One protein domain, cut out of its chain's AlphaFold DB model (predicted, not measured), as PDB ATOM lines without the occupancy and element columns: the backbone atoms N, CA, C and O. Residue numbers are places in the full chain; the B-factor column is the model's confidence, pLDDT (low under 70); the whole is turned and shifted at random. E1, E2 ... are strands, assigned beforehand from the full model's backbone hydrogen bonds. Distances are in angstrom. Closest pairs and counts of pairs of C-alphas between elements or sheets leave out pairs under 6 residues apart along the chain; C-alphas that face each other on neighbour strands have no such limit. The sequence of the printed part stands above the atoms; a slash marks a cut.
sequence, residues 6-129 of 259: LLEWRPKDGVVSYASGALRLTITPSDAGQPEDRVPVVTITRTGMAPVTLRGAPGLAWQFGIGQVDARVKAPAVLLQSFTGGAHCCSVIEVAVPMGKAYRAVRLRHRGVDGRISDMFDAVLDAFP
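This is residues 6 to 129 of the 259 residues of an uncharacterized protein of Sphingomonas sp. WG (UniProt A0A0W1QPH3). The domain is a sandwich of two sheets face to face, their strands running nearly in line: a larger, strongly twisted sheet of E1, E6, E7, E8, E9 and E10 and a smaller one of E2, E3, E4 and E5. At one side of the sandwich the edge strands E5 and E9 come together, while a long link, residues 108 to 119, leads from E9 to the short strand E10. The printed part has 124 residues with no named helix and ten named strands, E1 to E10 in order along the chain, and the class is all strand. The small sheet has the order E2 - E3 - E4 - E5, antiparallel throughout, and the large one is branched at E8, with antiparallel neighbour pairs. The whole is compact, with a radius of gyration of the C-alphas of 14.6 A, and spans 41 by 35 by 22 A.

In the branched sheet, E8, residues 90 to 99, has three neighbours. E7, residues 77 to 83, lies on one side of it; E9, residues 102 to 107, and E10, residues 120 to 122, lie on the other side. The pairing is staggered: E8 pairs with E10 over residues 90 to 92, with E7 over 91 to 96 and with E9 over 94 to 99. E7 and E8 form a hairpin, with N 80 and O 94 2.8 A apart, within hydrogen-bond range. E8 and E9 form another, with N 97 and O 104 at 2.9 A. Between E8 and E10, N 91 and O 121 are 2.9 A apart. E6, residues 61 to 67, forms a hairpin with E7, with N 63 and O 81 at 2.9 A. On the other side of E6 is the edge strand E1, residues 6 to 9, with N 7 and O 64 at 2.9 A. E6 E7 E8 E9 is a meander, each strand the antiparallel neighbour of the one before. The second sheet is also a meander: E2, residues 16 to 20, E3, residues 23 to 29, E4, residues 40 to 46, and E5, residues 49 to 55. Its three hairpins have N 18 and O 25 at 2.8 A, N 26 and O 43 at 2.9 A, and N 44 and O 52 at 2.8 A. The parts of the two sheets that face each other are 10.0 A centre to centre, with best planes 13 degrees apart and strands at 15 degrees. The closest C-alphas of E5 and E9, those of Met 49 and Ala 102, are 5.0 A apart. E4 and E9 are near each other, and E2 and E7 are apart.

E1, residues 6 to 9, begins at C-alpha 6, (53.475, 41.609, 124.374). E2 is residues 16 to 20; E3, residues 23 to 29, is 20.0 A long, E4, residues 40 to 46, 19.1 A, and E5, residues 49 to 55, 19.0 A. E6, residues 61 to 67, is 20.2 A long and E7, residues 77 to 83, 19.6 A. E8, residues 90 to 99, measures 28.5 A from C-alpha 90 at (61.944, 28.387, 131.124). E9, residues 102 to 107, is 16.4 A long, and E10, residues 120 to 122, ends at C-alpha 122, (57.988, 25.378, 130.431).

The two C-alphas farthest apart, those of Gly 33 and Arg 72, are 43.3 A apart. The printed part has no cut. The link E9 to E10 is long, with 12 residues; within it, residues 110 to 111 pair antiparallel with 117 to 118. The mean pLDDT of the printed part is 91.2, and residues 87 to 89 are under 70.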
ATOM      1  N   LEU A   6      52.246  41.554 123.601       92.31
ATOM      2  CA  LEU A   6      53.475  41.609 124.374       92.31
ATOM      3  C   LEU A   6      54.554  42.328 123.560       92.31
ATOM      4  O   LEU A   6      54.790  41.989 122.403       92.31
ATOM      5  N   LEU A   7      55.181  43.348 124.145       92.62
ATOM      6  CA  LEU A   7      56.322  44.037 123.547       92.62
ATOM      7  C   LEU A   7      57.614  43.495 124.135       92.62
ATOM      8  O   LEU A   7      57.726  43.380 125.352       92.62
ATOM      9  N   GLU A   8      58.586  43.212 123.279       93.81
ATOM     10  CA  GLU A   8      59.935  42.846 123.695       93.81
ATOM     11  C   GLU A   8      60.722  44.084 124.158       93.81
ATOM     12  O   GLU A   8      60.561  45.180 123.615       93.81
ATOM     13  N   TRP A   9      61.594  43.901 125.147       93.81
ATOM     14  CA  TRP A   9      62.654  44.844 125.502       93.81
ATOM     15  C   TRP A   9      63.974  44.095 125.628       93.81
ATOM     16  O   TRP A   9      64.024  42.973 126.142       93.81
ATOM     17  N   ARG A  10      65.056  44.752 125.222       90.12
ATOM     18  CA  ARG A  10      66.426  44.262 125.356       90.12
ATOM     19  C   ARG A  10      67.272  45.286 126.116       90.12
ATOM     20  O   ARG A  10      67.040  46.483 125.961       90.12
ATOM     21  N   PRO A  11      68.328  44.868 126.840       87.69
ATOM     22  CA  PRO A  11      69.210  45.787 127.567       87.69
ATOM     23  C   PRO A  11      69.755  46.951 126.733       87.69
ATOM     24  O   PRO A  11      69.862  48.074 127.224       87.69
ATOM     25  N   LYS A  12      70.042  46.703 125.449       87.94
ATOM     26  CA  LYS A  12      70.511  47.718 124.493       87.94
ATOM     27  C   LYS A  12      69.489  48.815 124.182       87.94
ATOM     28  O   LYS A  12      69.883  49.880 123.724       87.94
ATOM     29  N   ASP A  13      68.204  48.561 124.424       89.88
ATOM     30  CA  ASP A  13      67.135  49.536 124.200       89.88
ATOM     31  C   ASP A  13      67.144  50.622 125.296       89.88
ATOM     32  O   ASP A  13      66.504  51.662 125.150       89.88
ATOM     33  N   GLY A  14      67.897  50.416 126.388       91.19
ATOM     34  CA  GLY A  14      68.084  51.406 127.442       91.19
ATOM     35  C   GLY A  14      66.789  51.710 128.195       91.19
ATOM     36  O   GLY A  14      65.996  50.814 128.494       91.19
ATOM     37  N   VAL A  15      66.597  52.983 128.546       95.62
ATOM     38  CA  VAL A  15      65.387  53.437 129.239       95.62
ATOM     39  C   VAL A  15      64.259  53.646 128.235       95.62
ATOM     40  O   VAL A  15      64.352  54.505 127.362       95.62
ATOM     41  N   VAL A  16      63.158  52.914 128.404       95.12
ATOM     42  CA  VAL A  16      61.971  53.016 127.543       95.12
ATOM     43  C   VAL A  16      60.754  53.358 128.392       95.12
ATOM     44  O   VAL A  16      60.594  52.850 129.499       95.12
ATOM     45  N   SER A  17      59.875  54.229 127.896       94.06
ATOM     46  CA  SER A  17      58.625  54.570 128.580       94.06
ATOM     47  C   SER A  17      57.410  54.371 127.684       94.06
ATOM     48  O   SER A  17      57.404  54.768 126.522       94.06
ATOM     49  N   TYR A  18      56.351  53.809 128.259       90.25
ATOM     50  CA  TYR A  18      55.059  53.613 127.617       90.25
ATOM     51  C   TYR A  18      53.967  54.307 128.427       90.25
ATOM     52  O   TYR A  18      53.971  54.269 129.657       90.25
ATOM     53  N   ALA A  19      52.995  54.895 127.736       89.12
ATOM     54  CA  ALA A  19      51.806  55.471 128.352       89.12
ATOM     55  C   ALA A  19      50.533  54.839 127.773       89.12
ATOM     56  O   ALA A  19      50.467  54.501 126.586       89.12
ATOM     57  N   SER A  20      49.522  54.667 128.624       84.31
ATOM     58  CA  SER A  20      48.169  54.258 128.245       84.31
ATOM     59  C   SER A  20      47.158  54.882 129.209       84.31
ATOM     60  O   SER A  20      47.004  54.447 130.354       84.31
ATOM     61  N   GLY A  21      46.499  55.958 128.771       86.75
ATOM     62  CA  GLY A  21      45.641  56.769 129.636       86.75
ATOM     63  C   GLY A  21      46.406  57.279 130.862       86.75
ATOM     64  O   GLY A  21      47.463  57.888 130.732       86.75
ATOM     65  N   ALA A  22      45.889  56.994 132.059       91.06
ATOM     66  CA  ALA A  22      46.523  57.374 133.324       91.06
ATOM     67  C   ALA A  22      47.691  56.463 133.748       91.06
ATOM     68  O   ALA A  22      48.302  56.727 134.778       91.06
ATOM     69  N   LEU A  23      47.965  55.373 133.021       93.25
ATOM     70  CA  LEU A  23      49.051  54.442 133.322       93.25
ATOM     71  C   LEU A  23      50.332  54.860 132.593       93.25
ATOM     72  O   LEU A  23      50.309  55.104 131.384       93.25
ATOM     73  N   ARG A  24      51.456  54.851 133.307       94.94
ATOM     74  CA  ARG A  24      52.801  54.984 132.749       94.94
ATOM     75  C   ARG A  24      53.682  53.835 133.230       94.94
ATOM     76  O   ARG A  24      53.719  53.524 134.418       94.94
ATOM     77  N   LEU A  25      54.390  53.225 132.286       95.44
ATOM     78  CA  LEU A  25      55.399  52.204 132.521       95.44
ATOM     79  C   LEU A  25      56.740  52.797 132.114       95.44
ATOM     80  O   LEU A  25      56.873  53.266 130.986       95.44
ATOM     81  N   THR A  26      57.721  52.750 133.001       96.81
ATOM     82  CA  THR A  26      59.103  53.123 132.702       96.81
ATOM     83  C   THR A  26      59.974  51.906 132.952       96.81
ATOM     84  O   THR A  26      60.011  51.389 134.064       96.81
ATOM     85  N   ILE A  27      60.632  51.430 131.902       96.38
ATOM     86  CA  ILE A  27      61.543  50.292 131.928       96.38
ATOM     87  C   ILE A  27      62.957  50.850 131.943       96.38
ATOM     88  O   ILE A  27      63.331  51.594 131.038       96.38
ATOM     89  N   THR A  28      63.731  50.497 132.960       96.25
ATOM     90  CA  THR A  28      65.150  50.840 133.064       96.25
ATOM     91  C   THR A  28      65.977  49.559 133.117       96.25
ATOM     92  O   THR A  28      65.554  48.609 133.781       96.25
ATOM     93  N   PRO A  29      67.157  49.496 132.479       95.56
ATOM     94  CA  PRO A  29      68.107  48.429 132.766       95.56
ATOM     95  C   PRO A  29      68.480  48.462 134.253       95.56
ATOM     96  O   PRO A  29      68.651  49.543 134.816       95.56
ATOM     97  N   SER A  30      68.599  47.304 134.895       95.88
ATOM     98  CA  SER A  30      69.154  47.219 136.244       95.88
ATOM     99  C   SER A  30      70.631  47.594 136.250       95.88
ATOM    100  O   SER A  30      71.333  47.382 135.260       95.88
ATOM    101  N   ASP A  31      71.128  48.016 137.406       91.38
ATOM    102  CA  ASP A  31      72.565  48.115 137.629       91.38
ATOM    103  C   ASP A  31      73.169  46.706 137.655       91.38
ATOM    104  O   ASP A  31      72.776  45.856 138.458       91.38
ATOM    105  N   ALA A  32      74.093  46.442 136.734       88.00
ATOM    106  CA  ALA A  32      74.879  45.216 136.669       88.00
ATOM    107  C   ALA A  32      76.276  45.540 136.125       88.00
ATOM    108  O   ALA A  32      76.433  46.489 135.346       88.00
ATOM    109  N   GLY A  33      77.273  44.759 136.552       82.38
ATOM    110  CA  GLY A  33      78.675  44.958 136.177       82.38
ATOM    111  C   GLY A  33      78.920  44.795 134.677       82.38
ATOM    112  O   GLY A  33      79.700  45.557 134.113       82.38
ATOM    113  N   GLN A  34      78.201  43.869 134.036       84.94
ATOM    114  CA  GLN A  34      78.216  43.685 132.588       84.94
ATOM    115  C   GLN A  34      76.849  44.024 131.962       84.94
ATOM    116  O   GLN A  34      75.812  43.778 132.587       84.94
ATOM    117  N   PRO A  35      76.796  44.616 130.749       81.94
ATOM    118  CA  PRO A  35      75.540  44.955 130.074       81.94
ATOM    119  C   PRO A  35      74.592  43.773 129.822       81.94
ATOM    120  O   PRO A  35      73.377  43.963 129.868       81.94
ATOM    121  N   GLU A  36      75.123  42.581 129.560       81.62
ATOM    122  CA  GLU A  36      74.370  41.344 129.314       81.62
ATOM    123  C   GLU A  36      73.671  40.795 130.563       81.62
ATOM    124  O   GLU A  36      72.642  40.136 130.446       81.62
ATOM    125  N   ASP A  37      74.165  41.140 131.753       87.31
ATOM    126  CA  ASP A  37      73.571  40.734 133.032       87.31
ATOM    127  C   ASP A  37      72.407  41.645 133.455       87.31
ATOM    128  O   ASP A  37      71.744  41.415 134.473       87.31
ATOM    129  N   ARG A  38      72.162  42.728 132.708       92.88
ATOM    130  CA  ARG A  38      71.119  43.696 133.046       92.88
ATOM    131  C   ARG A  38      69.743  43.108 132.773       92.88
ATOM    132  O   ARG A  38      69.433  42.681 131.667       92.88
ATOM    133  N   VAL A  39      68.873  43.197 133.771       95.62
ATOM    134  CA  VAL A  39      67.456  42.827 133.676       95.62
ATOM    135  C   VAL A  39      66.588  44.086 133.659       95.62
ATOM    136  O   VAL A  39      67.009  45.122 134.181       95.62
ATOM    137  N   PRO A  40      65.367  44.052 133.106       96.69
ATOM    138  CA  PRO A  40      64.471  45.197 133.165       96.69
ATOM    139  C   PRO A  40      63.960  45.422 134.591       96.69
ATOM    140  O   PRO A  40      63.510  44.500 135.274       96.69
ATOM    141  N   VAL A  41      63.956  46.680 135.012       97.19
ATOM    142  CA  VAL A  41      63.246  47.177 136.187       97.19
ATOM    143  C   VAL A  41      62.088  48.026 135.675       97.19
ATOM    144  O   VAL A  41      62.285  49.087 135.089       97.19
ATOM    145  N   VAL A  42      60.865  47.531 135.846       97.00
ATOM    146  CA  VAL A  42      59.647  48.152 135.321       97.00
ATOM    147  C   VAL A  42      58.964  48.910 136.439       97.00
ATOM    148  O   VAL A  42      58.324  48.310 137.298       97.00
ATOM    149  N   THR A  43      59.065  50.230 136.416       97.25
ATOM    150  CA  THR A  43      58.323  51.100 137.327       97.25
ATOM    151  C   THR A  43      56.970  51.438 136.725       97.25
ATOM    152  O   THR A  43      56.873  51.971 135.618       97.25
ATOM    153  N   ILE A  44      55.912  51.130 137.463       96.62
ATOM    154  CA  ILE A  44      54.525  51.299 137.047       96.62
ATOM    155  C   ILE A  44      53.916  52.388 137.915       96.62
ATOM    156  O   ILE A  44      53.856  52.274 139.138       96.62
ATOM    157  N   THR A  45      53.455  53.451 137.268       95.25
ATOM    158  CA  THR A  45      52.815  54.600 137.910       95.25
ATOM    159  C   THR A  45      51.431  54.806 137.321       95.25
ATOM    160  O   THR A  45      51.201  54.609 136.125       95.25
ATOM    161  N   ARG A  46      50.485  55.211 138.166       94.38
ATOM    162  CA  ARG A  46      49.148  55.609 137.736       94.38
ATOM    163  C   ARG A  46      48.632  56.717 138.633       94.38
ATOM    164  O   ARG A  46      48.799  56.642 139.848       94.38
ATOM    165  N   THR A  47      47.995  57.731 138.053       90.31
ATOM    166  CA  THR A  47      47.447  58.859 138.820       90.31
ATOM    167  C   THR A  47      46.541  58.368 139.949       90.31
ATOM    168  O   THR A  47      45.615  57.591 139.714       90.31
ATOM    169  N   GLY A  48      46.816  58.819 141.176       87.75
ATOM    170  CA  GLY A  48      46.065  58.433 142.374       87.75
ATOM    171  C   GLY A  48      46.414  57.054 142.948       87.75
ATOM    172  O   GLY A  48      45.723  56.603 143.861       87.75
ATOM    173  N   MET A  49      47.459  56.388 142.439       92.25
ATOM    174  CA  MET A  49      47.950  55.112 142.960       92.25
ATOM    175  C   MET A  49      49.428  55.181 143.338       92.25
ATOM    176  O   MET A  49      50.221  55.840 142.666       92.25
ATOM    177  N   ALA A  50      49.802  54.461 144.398       91.50
ATOM    178  CA  ALA A  50      51.209  54.276 144.742       91.50
ATOM    179  C   ALA A  50      51.938  53.509 143.618       91.50
ATOM    180  O   ALA A  50      51.363  52.554 143.073       91.50
ATOM    181  N   PRO A  51      53.174  53.906 143.259       92.25
ATOM    182  CA  PRO A  51      53.957  53.192 142.264       92.25
ATOM    183  C   PRO A  51      54.311  51.781 142.738       92.25
ATOM    184  O   PRO A  51      54.447  51.526 143.935       92.25
ATOM    185  N   VAL A  52      54.501  50.872 141.786       96.25
ATOM    186  CA  VAL A  52      55.055  49.535 142.032       96.25
ATOM    187  C   VAL A  52      56.154  49.253 141.023       96.25
ATOM    188  O   VAL A  52      56.129  49.779 139.910       96.25
ATOM    189  N   THR A  53      57.080  48.377 141.390       97.00
ATOM    190  CA  THR A  53      58.140  47.925 140.499       97.00
ATOM    191  C   THR A  53      58.045  46.419 140.291       97.00
ATOM    192  O   THR A  53      57.882  45.674 141.254       97.00
ATOM    193  N   LEU A  54      58.156  45.980 139.036       97.62
ATOM    194  CA  LEU A  54      58.452  44.590 138.680       97.62
ATOM    195  C   LEU A  54      59.920  44.501 138.267       97.62
ATOM    196  O   LEU A  54      60.430  45.415 137.617       97.62
ATOM    197  N   ARG A  55      60.604  43.412 138.615       96.06
ATOM    198  CA  ARG A  55      62.000  43.186 138.221       96.06
ATOM    199  C   ARG A  55      62.092  41.894 137.427       96.06
ATOM    200  O   ARG A  55      61.662  40.855 137.909       96.06
ATOM    201  N   GLY A  56      62.669  41.961 136.231       95.06
ATOM    202  CA  GLY A  56      62.881  40.782 135.402       95.06
ATOM    203  C   GLY A  56      63.800  39.768 136.081       95.06
ATOM    204  O   GLY A  56      64.721  40.134 136.815       95.06
ATOM    205  N   ALA A  57      63.559  38.487 135.816       93.94
ATOM    206  CA  ALA A  57      64.520  37.435 136.114       93.94
ATOM    207  C   ALA A  57      65.702  37.500 135.121       93.94
ATOM    208  O   ALA A  57      65.498  37.950 133.987       93.94
ATOM    209  N   PRO A  58      66.915  37.064 135.516       91.31
ATOM    210  CA  PRO A  58      68.027  36.856 134.587       91.31
ATOM    211  C   PRO A  58      67.606  35.961 133.418       91.31
ATOM    212  O   PRO A  58      66.887  34.983 133.626       91.31
ATOM    213  N   GLY A  59      68.016  36.303 132.198       89.44
ATOM    214  CA  GLY A  59      67.514  35.616 131.016       89.44
ATOM    215  C   GLY A  59      67.981  36.187 129.690       89.44
ATOM    216  O   GLY A  59      68.851  37.050 129.639       89.44
ATOM    217  N   LEU A  60      67.383  35.677 128.616       88.44
ATOM    218  CA  LEU A  60      67.727  36.021 127.237       88.44
ATOM    219  C   LEU A  60      66.749  37.023 126.613       88.44
ATOM    220  O   LEU A  60      67.121  37.734 125.683       88.44
ATOM    221  N   ALA A  61      65.503  37.074 127.094       91.44
ATOM    222  CA  ALA A  61      64.492  37.986 126.570       91.44
ATOM    223  C   ALA A  61      63.463  38.382 127.633       91.44
ATOM    224  O   ALA A  61      63.165  37.623 128.557       91.44
ATOM    225  N   TRP A  62      62.881  39.570 127.467       95.31
ATOM    226  CA  TRP A  62      61.834  40.087 128.339       95.31
ATOM    227  C   TRP A  62      60.708  40.687 127.526       95.31
ATOM    228  O   TRP A  62      60.939  41.444 126.585       95.31
ATOM    229  N   GLN A  63      59.486  40.368 127.923       95.56
ATOM    230  CA  GLN A  63      58.278  40.826 127.265       95.56
ATOM    231  C   GLN A  63      57.309  41.434 128.274       95.56
ATOM    232  O   GLN A  63      57.192  40.960 129.404       95.56
ATOM    233  N   PHE A  64      56.590  42.478 127.864       95.00
ATOM    234  CA  PHE A  64      55.658  43.206 128.728       95.00
ATOM    235  C   PHE A  64      54.328  43.398 128.030       95.00
ATOM    236  O   PHE A  64      54.285  43.695 126.837       95.00
ATOM    237  N   GLY A  65      53.246  43.303 128.790       94.44
ATOM    238  CA  GLY A  65      51.901  43.519 128.278       94.44
ATOM    239  C   GLY A  65      51.048  44.339 129.230       94.44
ATOM    240  O   GLY A  65      51.264  44.345 130.442       94.44
ATOM    241  N   ILE A  66      50.044  45.009 128.670       94.31
ATOM    242  CA  ILE A  66      48.998  45.701 129.424       94.31
ATOM    243  C   ILE A  66      47.661  45.071 129.047       94.31
ATOM    244  O   ILE A  66      47.343  44.918 127.863       94.31
ATOM    245  N   GLY A  67      46.870  44.733 130.058       93.81
ATOM    246  CA  GLY A  67      45.573  44.105 129.862       93.81
ATOM    247  C   GLY A  67      44.736  44.085 131.131       93.81
ATOM    248  O   GLY A  67      45.079  44.710 132.135       93.81
ATOM    249  N   GLN A  68      43.611  43.379 131.076       93.56
ATOM    250  CA  GLN A  68      42.733  43.182 132.226       93.56
ATOM    251  C   GLN A  68      42.918  41.784 132.793       93.56
ATOM    252  O   GLN A  68      42.926  40.817 132.042       93.56
ATOM    253  N   VAL A  69      43.049  41.698 134.115       96.12
ATOM    254  CA  VAL A  69      43.084  40.428 134.862       96.12
ATOM    255  C   VAL A  69      41.775  40.149 135.592       96.12
ATOM    256  O   VAL A  69      41.450  38.991 135.800       96.12
ATOM    257  N   ASP A  70      41.026  41.191 135.958       95.75
ATOM    258  CA  ASP A  70      39.688  41.103 136.545       95.75
ATOM    259  C   ASP A  70      38.822  42.175 135.879       95.75
ATOM    260  O   ASP A  70      39.076  43.371 136.034       95.75
ATOM    261  N   ALA A  71      37.802  41.757 135.134       94.81
ATOM    262  CA  ALA A  71      36.931  42.638 134.361       94.81
ATOM    263  C   ALA A  71      36.171  43.660 135.226       94.81
ATOM    264  O   ALA A  71      35.725  44.693 134.721       94.81
ATOM    265  N   ARG A  72      36.040  43.413 136.536       94.12
ATOM    266  CA  ARG A  72      35.400  44.339 137.483       94.12
ATOM    267  C   ARG A  72      36.330  45.480 137.889       94.12
ATOM    268  O   ARG A  72      35.870  46.493 138.418       94.12
ATOM    269  N   VAL A  73      37.634  45.345 137.646       92.62
ATOM    270  CA  VAL A  73      38.634  46.354 137.989       92.62
ATOM    271  C   VAL A  73      38.950  47.203 136.760       92.62
ATOM    272  O   VAL A  73      39.548  46.759 135.791       92.62
ATOM    273  N   LYS A  74      38.571  48.485 136.787       89.69
ATOM    274  CA  LYS A  74      38.784  49.393 135.639       89.69
ATOM    275  C   LYS A  74      40.258  49.681 135.343       89.69
ATOM    276  O   LYS A  74      40.604  50.014 134.211       89.69
ATOM    277  N   ALA A  75      41.117  49.639 136.359       91.38
ATOM    278  CA  ALA A  75      42.548  49.816 136.160       91.38
ATOM    279  C   ALA A  75      43.128  48.554 135.495       91.38
ATOM    280  O   ALA A  75      42.806  47.457 135.941       91.38
ATOM    281  N   PRO A  76      43.976  48.684 134.462       93.50
ATOM    282  CA  PRO A  76      44.625  47.546 133.835       93.50
ATOM    283  C   PRO A  76      45.768  47.026 134.713       93.50
ATOM    284  O   PRO A  76      46.359  47.779 135.499       93.50
ATOM    285  N   ALA A  77      46.111  45.761 134.518       95.50
ATOM    286  CA  ALA A  77      47.325  45.144 135.024       95.50
ATOM    287  C   ALA A  77      48.478  45.276 134.023       95.50
ATOM    288  O   ALA A  77      48.276  45.496 132.825       95.50
ATOM    289  N   VAL A  78      49.693  45.120 134.543       96.56
ATOM    290  CA  VAL A  78      50.927  45.066 133.759       96.56
ATOM    291  C   VAL A  78      51.570  43.710 133.980       96.56
ATOM    292  O   VAL A  78      51.775  43.315 135.124       96.56
ATOM    293  N   LEU A  79      51.883  43.017 132.895       97.56
ATOM    294  CA  LEU A  79      52.569  41.732 132.893       97.56
ATOM    295  C   LEU A  79      54.023  41.935 132.475       97.56
ATOM    296  O   LEU A  79      54.288  42.704 131.552       97.56
ATOM    297  N   LEU A  80      54.932  41.230 133.139       97.62
ATOM    298  CA  LEU A  80      56.329  41.044 132.769       97.62
ATOM    299  C   LEU A  80      56.608  39.543 132.678       97.62
ATOM    300  O   LEU A  80      56.446  38.818 133.656       97.62
ATOM    301  N   GLN A  81      57.043  39.098 131.509       96.88
ATOM    302  CA  GLN A  81      57.517  37.748 131.251       96.88
ATOM    303  C   GLN A  81      59.023  37.791 130.998       96.88
ATOM    304  O   GLN A  81      59.489  38.500 130.107       96.88
ATOM    305  N   SER A  82      59.775  37.033 131.784       96.25
ATOM    306  CA  SER A  82      61.209  36.819 131.609       96.25
ATOM    307  C   SER A  82      61.440  35.443 131.019       96.25
ATOM    308  O   SER A  82      61.121  34.449 131.660       96.25
ATOM    309  N   PHE A  83      62.025  35.384 129.832       93.19
ATOM    310  CA  PHE A  83      62.533  34.150 129.257       93.19
ATOM    311  C   PHE A  83      63.957  33.929 129.760       93.19
ATOM    312  O   PHE A  83      64.881  34.630 129.342       93.19
ATOM    313  N   THR A  84      64.146  32.982 130.678       88.12
ATOM    314  CA  THR A  84      65.436  32.781 131.355       88.12
ATOM    315  C   THR A  84      66.458  32.050 130.482       88.12
ATOM    316  O   THR A  84      67.640  32.021 130.810       88.12
ATOM    317  N   GLY A  85      66.018  31.488 129.354       77.81
ATOM    318  CA  GLY A  85      66.820  30.598 128.521       77.81
ATOM    319  C   GLY A  85      66.747  29.141 128.985       77.81
ATOM    320  O   GLY A  85      66.363  28.846 130.116       77.81
ATOM    321  N   GLY A  86      67.078  28.226 128.075       72.75
ATOM    322  CA  GLY A  86      66.946  26.777 128.248       72.75
ATOM    323  C   GLY A  86      66.368  26.120 126.993       72.75
ATOM    324  O   GLY A  86      65.714  26.783 126.192       72.75
ATOM    325  N   ALA A  87      66.608  24.820 126.809       68.75
ATOM    326  CA  ALA A  87      66.069  24.071 125.666       68.75
ATOM    327  C   ALA A  87      64.536  23.891 125.725       68.75
ATOM    328  O   ALA A  87      63.917  23.556 124.717       68.75
ATOM    329  N   HIS A  88      63.934  24.152 126.889       67.69
ATOM    330  CA  HIS A  88      62.516  23.943 127.187       67.69
ATOM    331  C   HIS A  88      61.955  25.191 127.879       67.69
ATOM    332  O   HIS A  88      61.655  25.230 129.061       67.69
ATOM    333  N   CYS A  89      62.054  26.298 127.151       66.06
ATOM    334  CA  CYS A  89      61.375  27.571 127.356       66.06
ATOM    335  C   CYS A  89      61.136  28.157 128.771       66.06
ATOM    336  O   CYS A  89      60.205  28.947 128.928       66.06
ATOM    337  N   CYS A  90      62.006  27.884 129.748       86.75
ATOM    338  CA  CYS A  90      61.944  28.387 131.124       86.75
ATOM    339  C   CYS A  90      61.561  29.876 131.207       86.75
ATOM    340  O   CYS A  90      62.362  30.765 130.895       86.75
ATOM    341  N   SER A  91      60.328  30.150 131.632       92.94
ATOM    342  CA  SER A  91      59.818  31.507 131.784       92.94
ATOM    343  C   SER A  91      59.366  31.794 133.209       92.94
ATOM    344  O   SER A  91      58.862  30.925 133.918       92.94
ATOM    345  N   VAL A  92      59.550  33.043 133.632       95.31
ATOM    346  CA  VAL A  92      59.021  33.581 134.888       95.31
ATOM    347  C   VAL A  92      58.041  34.689 134.547       95.31
ATOM    348  O   VAL A  92      58.378  35.610 133.801       95.31
ATOM    349  N   ILE A  93      56.835  34.616 135.106       97.25
ATOM    350  CA  ILE A  93      55.761  35.569 134.817       97.25
ATOM    351  C   ILE A  93      55.381  36.310 136.096       97.25
ATOM    352  O   ILE A  93      54.941  35.721 137.088       97.25
ATOM    353  N   GLU A  94      55.517  37.630 136.056       97.69
ATOM    354  CA  GLU A  94      55.093  38.553 137.100       97.69
ATOM    355  C   GLU A  94      54.022  39.503 136.594       97.69
ATOM    356  O   GLU A  94      54.055  39.974 135.461       97.69
ATOM    357  N   VAL A  95      53.070  39.823 137.462       98.12
ATOM    358  CA  VAL A  95      51.957  40.697 137.124       98.12
ATOM    359  C   VAL A  95      51.746  41.709 138.237       98.12
ATOM    360  O   VAL A  95      51.499  41.353 139.388       98.12
ATOM    361  N   ALA A  96      51.804  42.989 137.895       97.62
ATOM    362  CA  ALA A  96      51.320  44.057 138.749       97.62
ATOM    363  C   ALA A  96      49.805  44.163 138.583       97.62
ATOM    364  O   ALA A  96      49.309  44.667 137.571       97.62
ATOM    365  N   VAL A  97      49.062  43.699 139.587       96.31
ATOM    366  CA  VAL A  97      47.598  43.741 139.596       96.31
ATOM    367  C   VAL A  97      47.085  44.919 140.427       96.31
ATOM    368  O   VAL A  97      47.593  45.156 141.526       96.31
ATOM    369  N   PRO A  98      46.095  45.681 139.940       93.75
ATOM    370  CA  PRO A  98      45.508  46.772 140.708       93.75
ATOM    371  C   PRO A  98      44.691  46.233 141.888       93.75
ATOM    372  O   PRO A  98      43.818  45.383 141.726       93.75
ATOM    373  N   MET A  99      44.964  46.749 143.086       91.06
ATOM    374  CA  MET A  99      44.301  46.388 144.339       91.06
ATOM    375  C   MET A  99      44.027  47.648 145.168       91.06
ATOM    376  O   MET A  99      44.904  48.187 145.844       91.06
ATOM    377  N   GLY A 100      42.787  48.141 145.121       87.62
ATOM    378  CA  GLY A 100      42.419  49.392 145.786       87.62
ATOM    379  C   GLY A 100      43.172  50.589 145.194       87.62
ATOM    380  O   GLY A 100      43.073  50.850 143.998       87.62
ATOM    381  N   LYS A 101      43.925  51.319 146.029       88.75
ATOM    382  CA  LYS A 101      44.724  52.497 145.629       88.75
ATOM    383  C   LYS A 101      46.195  52.172 145.320       88.75
ATOM    384  O   LYS A 101      47.020  53.077 145.241       88.75
ATOM    385  N   ALA A 102      46.553  50.900 145.173       91.38
ATOM    386  CA  ALA A 102      47.919  50.486 144.869       91.38
ATOM    387  C   ALA A 102      47.933  49.325 143.876       91.38
ATOM    388  O   ALA A 102      46.922  48.657 143.658       91.38
ATOM    389  N   TYR A 103      49.086  49.090 143.264       94.62
ATOM    390  CA  TYR A 103      49.351  47.839 142.570       94.62
ATOM    391  C   TYR A 103      50.007  46.843 143.523       94.62
ATOM    392  O   TYR A 103      50.754  47.220 144.424       94.62
ATOM    393  N   ARG A 104      49.768  45.556 143.289       94.94
ATOM    394  CA  ARG A 104      50.475  44.458 143.941       94.94
ATOM    395  C   ARG A 104      51.209  43.639 142.891       94.94
ATOM    396  O   ARG A 104      50.583  43.177 141.944       94.94
ATOM    397  N   ALA A 105      52.504  43.418 143.090       97.00
ATOM    398  CA  ALA A 105      53.258  42.453 142.303       97.00
ATOM    399  C   ALA A 105      52.867  41.024 142.711       97.00
ATOM    400  O   ALA A 105      52.867  40.673 143.895       97.00
ATOM    401  N   VAL A 106      52.506  40.208 141.726       97.50
ATOM    402  CA  VAL A 106      52.147  38.801 141.888       97.50
ATOM    403  C   VAL A 106      52.973  38.000 140.902       97.50
ATOM    404  O   VAL A 106      52.793  38.126 139.693       97.50
ATOM    405  N   ARG A 107      53.860  37.155 141.419       96.94
ATOM    406  CA  ARG A 107      54.546  36.156 140.606       96.94
ATOM    407  C   ARG A 107      53.661  34.923 140.457       96.94
ATOM    408  O   ARG A 107      53.125  34.430 141.457       96.94
ATOM    409  N   LEU A 108      53.488  34.443 139.229       97.00
ATOM    410  CA  LEU A 108      52.761  33.203 138.980       97.00
ATOM    411  C   LEU A 108      53.535  32.022 139.556       97.00
ATOM    412  O   LEU A 108      54.760  31.999 139.550       97.00
ATOM    413  N   ARG A 109      52.801  31.069 140.124       94.81
ATOM    414  CA  ARG A 109      53.358  29.896 140.791       94.81
ATOM    415  C   ARG A 109      52.457  28.700 140.554       94.81
ATOM    416  O   ARG A 109      51.235  28.841 140.566       94.81
ATOM    417  N   HIS A 110      53.062  27.536 140.421       91.19
ATOM    418  CA  HIS A 110      52.375  26.263 140.260       91.19
ATOM    419  C   HIS A 110      53.109  25.158 141.014       91.19
ATOM    420  O   HIS A 110      54.118  25.397 141.680       91.19
ATOM    421  N   ARG A 111      52.589  23.935 140.940       83.44
ATOM    422  CA  ARG A 111      53.308  22.753 141.410       83.44
ATOM    423  C   ARG A 111      54.210  22.250 140.280       83.44
ATOM    424  O   ARG A 111      53.690  21.825 139.257       83.44
ATOM    425  N   GLY A 112      55.523  22.303 140.480       74.75
ATOM    426  CA  GLY A 112      56.522  21.841 139.516       74.75
ATOM    427  C   GLY A 112      56.662  20.315 139.461       74.75
ATOM    428  O   GLY A 112      55.993  19.580 140.196       74.75
ATOM    429  N   VAL A 113      57.580  19.849 138.609       71.69
ATOM    430  CA  VAL A 113      57.834  18.424 138.301       71.69
ATOM    431  C   VAL A 113      58.153  17.587 139.548       71.69
ATOM    432  O   VAL A 113      57.693  16.452 139.692       71.69
ATOM    433  N   ASP A 114      58.888  18.159 140.503       71.75
ATOM    434  CA  ASP A 114      59.265  17.508 141.765       71.75
ATOM    435  C   ASP A 114      58.143  17.533 142.826       71.75
ATOM    436  O   ASP A 114      58.263  16.962 143.914       71.75
ATOM    437  N   GLY A 115      57.008  18.160 142.510       70.56
ATOM    438  CA  GLY A 115      55.881  18.346 143.412       70.56
ATOM    439  C   GLY A 115      56.020  19.531 144.372       70.56
ATOM    440  O   GLY A 115      55.097  19.732 145.171       70.56
ATOM    441  N   ARG A 116      57.108  20.309 144.311       83.44
ATOM    442  CA  ARG A 116      57.286  21.564 145.059       83.44
ATOM    443  C   ARG A 116      56.655  22.735 144.310       83.44
ATOM    444  O   ARG A 116      56.211  22.602 143.174       83.44
ATOM    445  N   ILE A 117      56.551  23.883 144.974       88.75
ATOM    446  CA  ILE A 117      56.060  25.103 144.329       88.75
ATOM    447  C   ILE A 117      57.173  25.690 143.458       88.75
ATOM    448  O   ILE A 117      58.226  26.039 143.986       88.75
ATOM    449  N   SER A 118      56.896  25.845 142.167       90.12
ATOM    450  CA  SER A 118      57.746  26.500 141.169       90.12
ATOM    451  C   SER A 118      57.108  27.819 140.726       90.12
ATOM    452  O   SER A 118      55.884  27.966 140.767       90.12
ATOM    453  N   ASP A 119      57.932  28.790 140.347       92.19
ATOM    454  CA  ASP A 119      57.555  30.022 139.641       92.19
ATOM    455  C   ASP A 119      58.108  30.078 138.205       92.19
ATOM    456  O   ASP A 119      57.958  31.094 137.524       92.19
ATOM    457  N   MET A 120      58.723  28.979 137.763       91.31
ATOM    458  CA  MET A 120      59.283  28.792 136.434       91.31
ATOM    459  C   MET A 120      58.418  27.820 135.643       91.31
ATOM    460  O   MET A 120      58.070  26.765 136.172       91.31
ATOM    461  N   PHE A 121      58.108  28.186 134.404       91.38
ATOM    462  CA  PHE A 121      57.208  27.457 133.520       91.38
ATOM    463  C   PHE A 121      57.918  27.037 132.244       91.38
ATOM    464  O   PHE A 121      58.663  27.826 131.661       91.38
ATOM    465  N   ASP A 122      57.600  25.844 131.761       87.88
ATOM    466  CA  ASP A 122      57.988  25.378 130.431       87.88
ATOM    467  C   ASP A 122      56.960  25.817 129.368       87.88
ATOM    468  O   ASP A 122      56.268  25.035 128.711       87.88
ATOM    469  N   ALA A 123      56.746  27.131 129.318       86.50
ATOM    470  CA  ALA A 123      55.825  27.800 128.411       86.50
ATOM    471  C   ALA A 123      56.129  29.297 128.395       86.50
ATOM    472  O   ALA A 123      56.503  29.871 129.415       86.50
ATOM    473  N   VAL A 124      55.881  29.950 127.264       89.25
ATOM    474  CA  VAL A 124      55.830  31.412 127.154       89.25
ATOM    475  C   VAL A 124      54.429  31.828 126.729       89.25
ATOM    476  O   VAL A 124      53.748  31.110 126.002       89.25
ATOM    477  N   LEU A 125      53.979  32.985 127.200       93.00
ATOM    478  CA  LEU A 125      52.772  33.625 126.701       93.00
ATOM    479  C   LEU A 125      53.093  34.352 125.394       93.00
ATOM    480  O   LEU A 125      54.052  35.119 125.347       93.00
ATOM    481  N   ASP A 126      52.246  34.173 124.384       91.00
ATOM    482  CA  ASP A 126      52.324  34.918 123.117       91.00
ATOM    483  C   ASP A 126      51.562  36.254 123.177       91.00
ATOM    484  O   ASP A 126      51.813  37.188 122.414       91.00
ATOM    485  N   ALA A 127      50.600  36.351 124.095       94.56
ATOM    486  CA  ALA A 127      49.732  37.504 124.283       94.56
ATOM    487  C   ALA A 127      49.351  37.658 125.759       94.56
ATOM    488  O   ALA A 127      49.486  36.737 126.566       94.56
ATOM    489  N   PHE A 128      48.822  38.827 126.117       95.69
ATOM    490  CA  PHE A 128      48.219  39.019 127.428       95.69
ATOM    491  C   PHE A 128      47.015  38.067 127.591       95.69
ATOM    492  O   PHE A 128      46.177  38.006 126.685       95.69
ATOM    493  N   PRO A 129      46.892  37.371 128.734       96.62
ATOM    494  CA  PRO A 129      45.809  36.428 129.008       96.62
ATOM    495  C   PRO A 129      44.404  36.996 128.797       96.62
ATOM    496  O   PRO A 129      44.148  38.187 128.994       96.62
TER     497      PRO A 129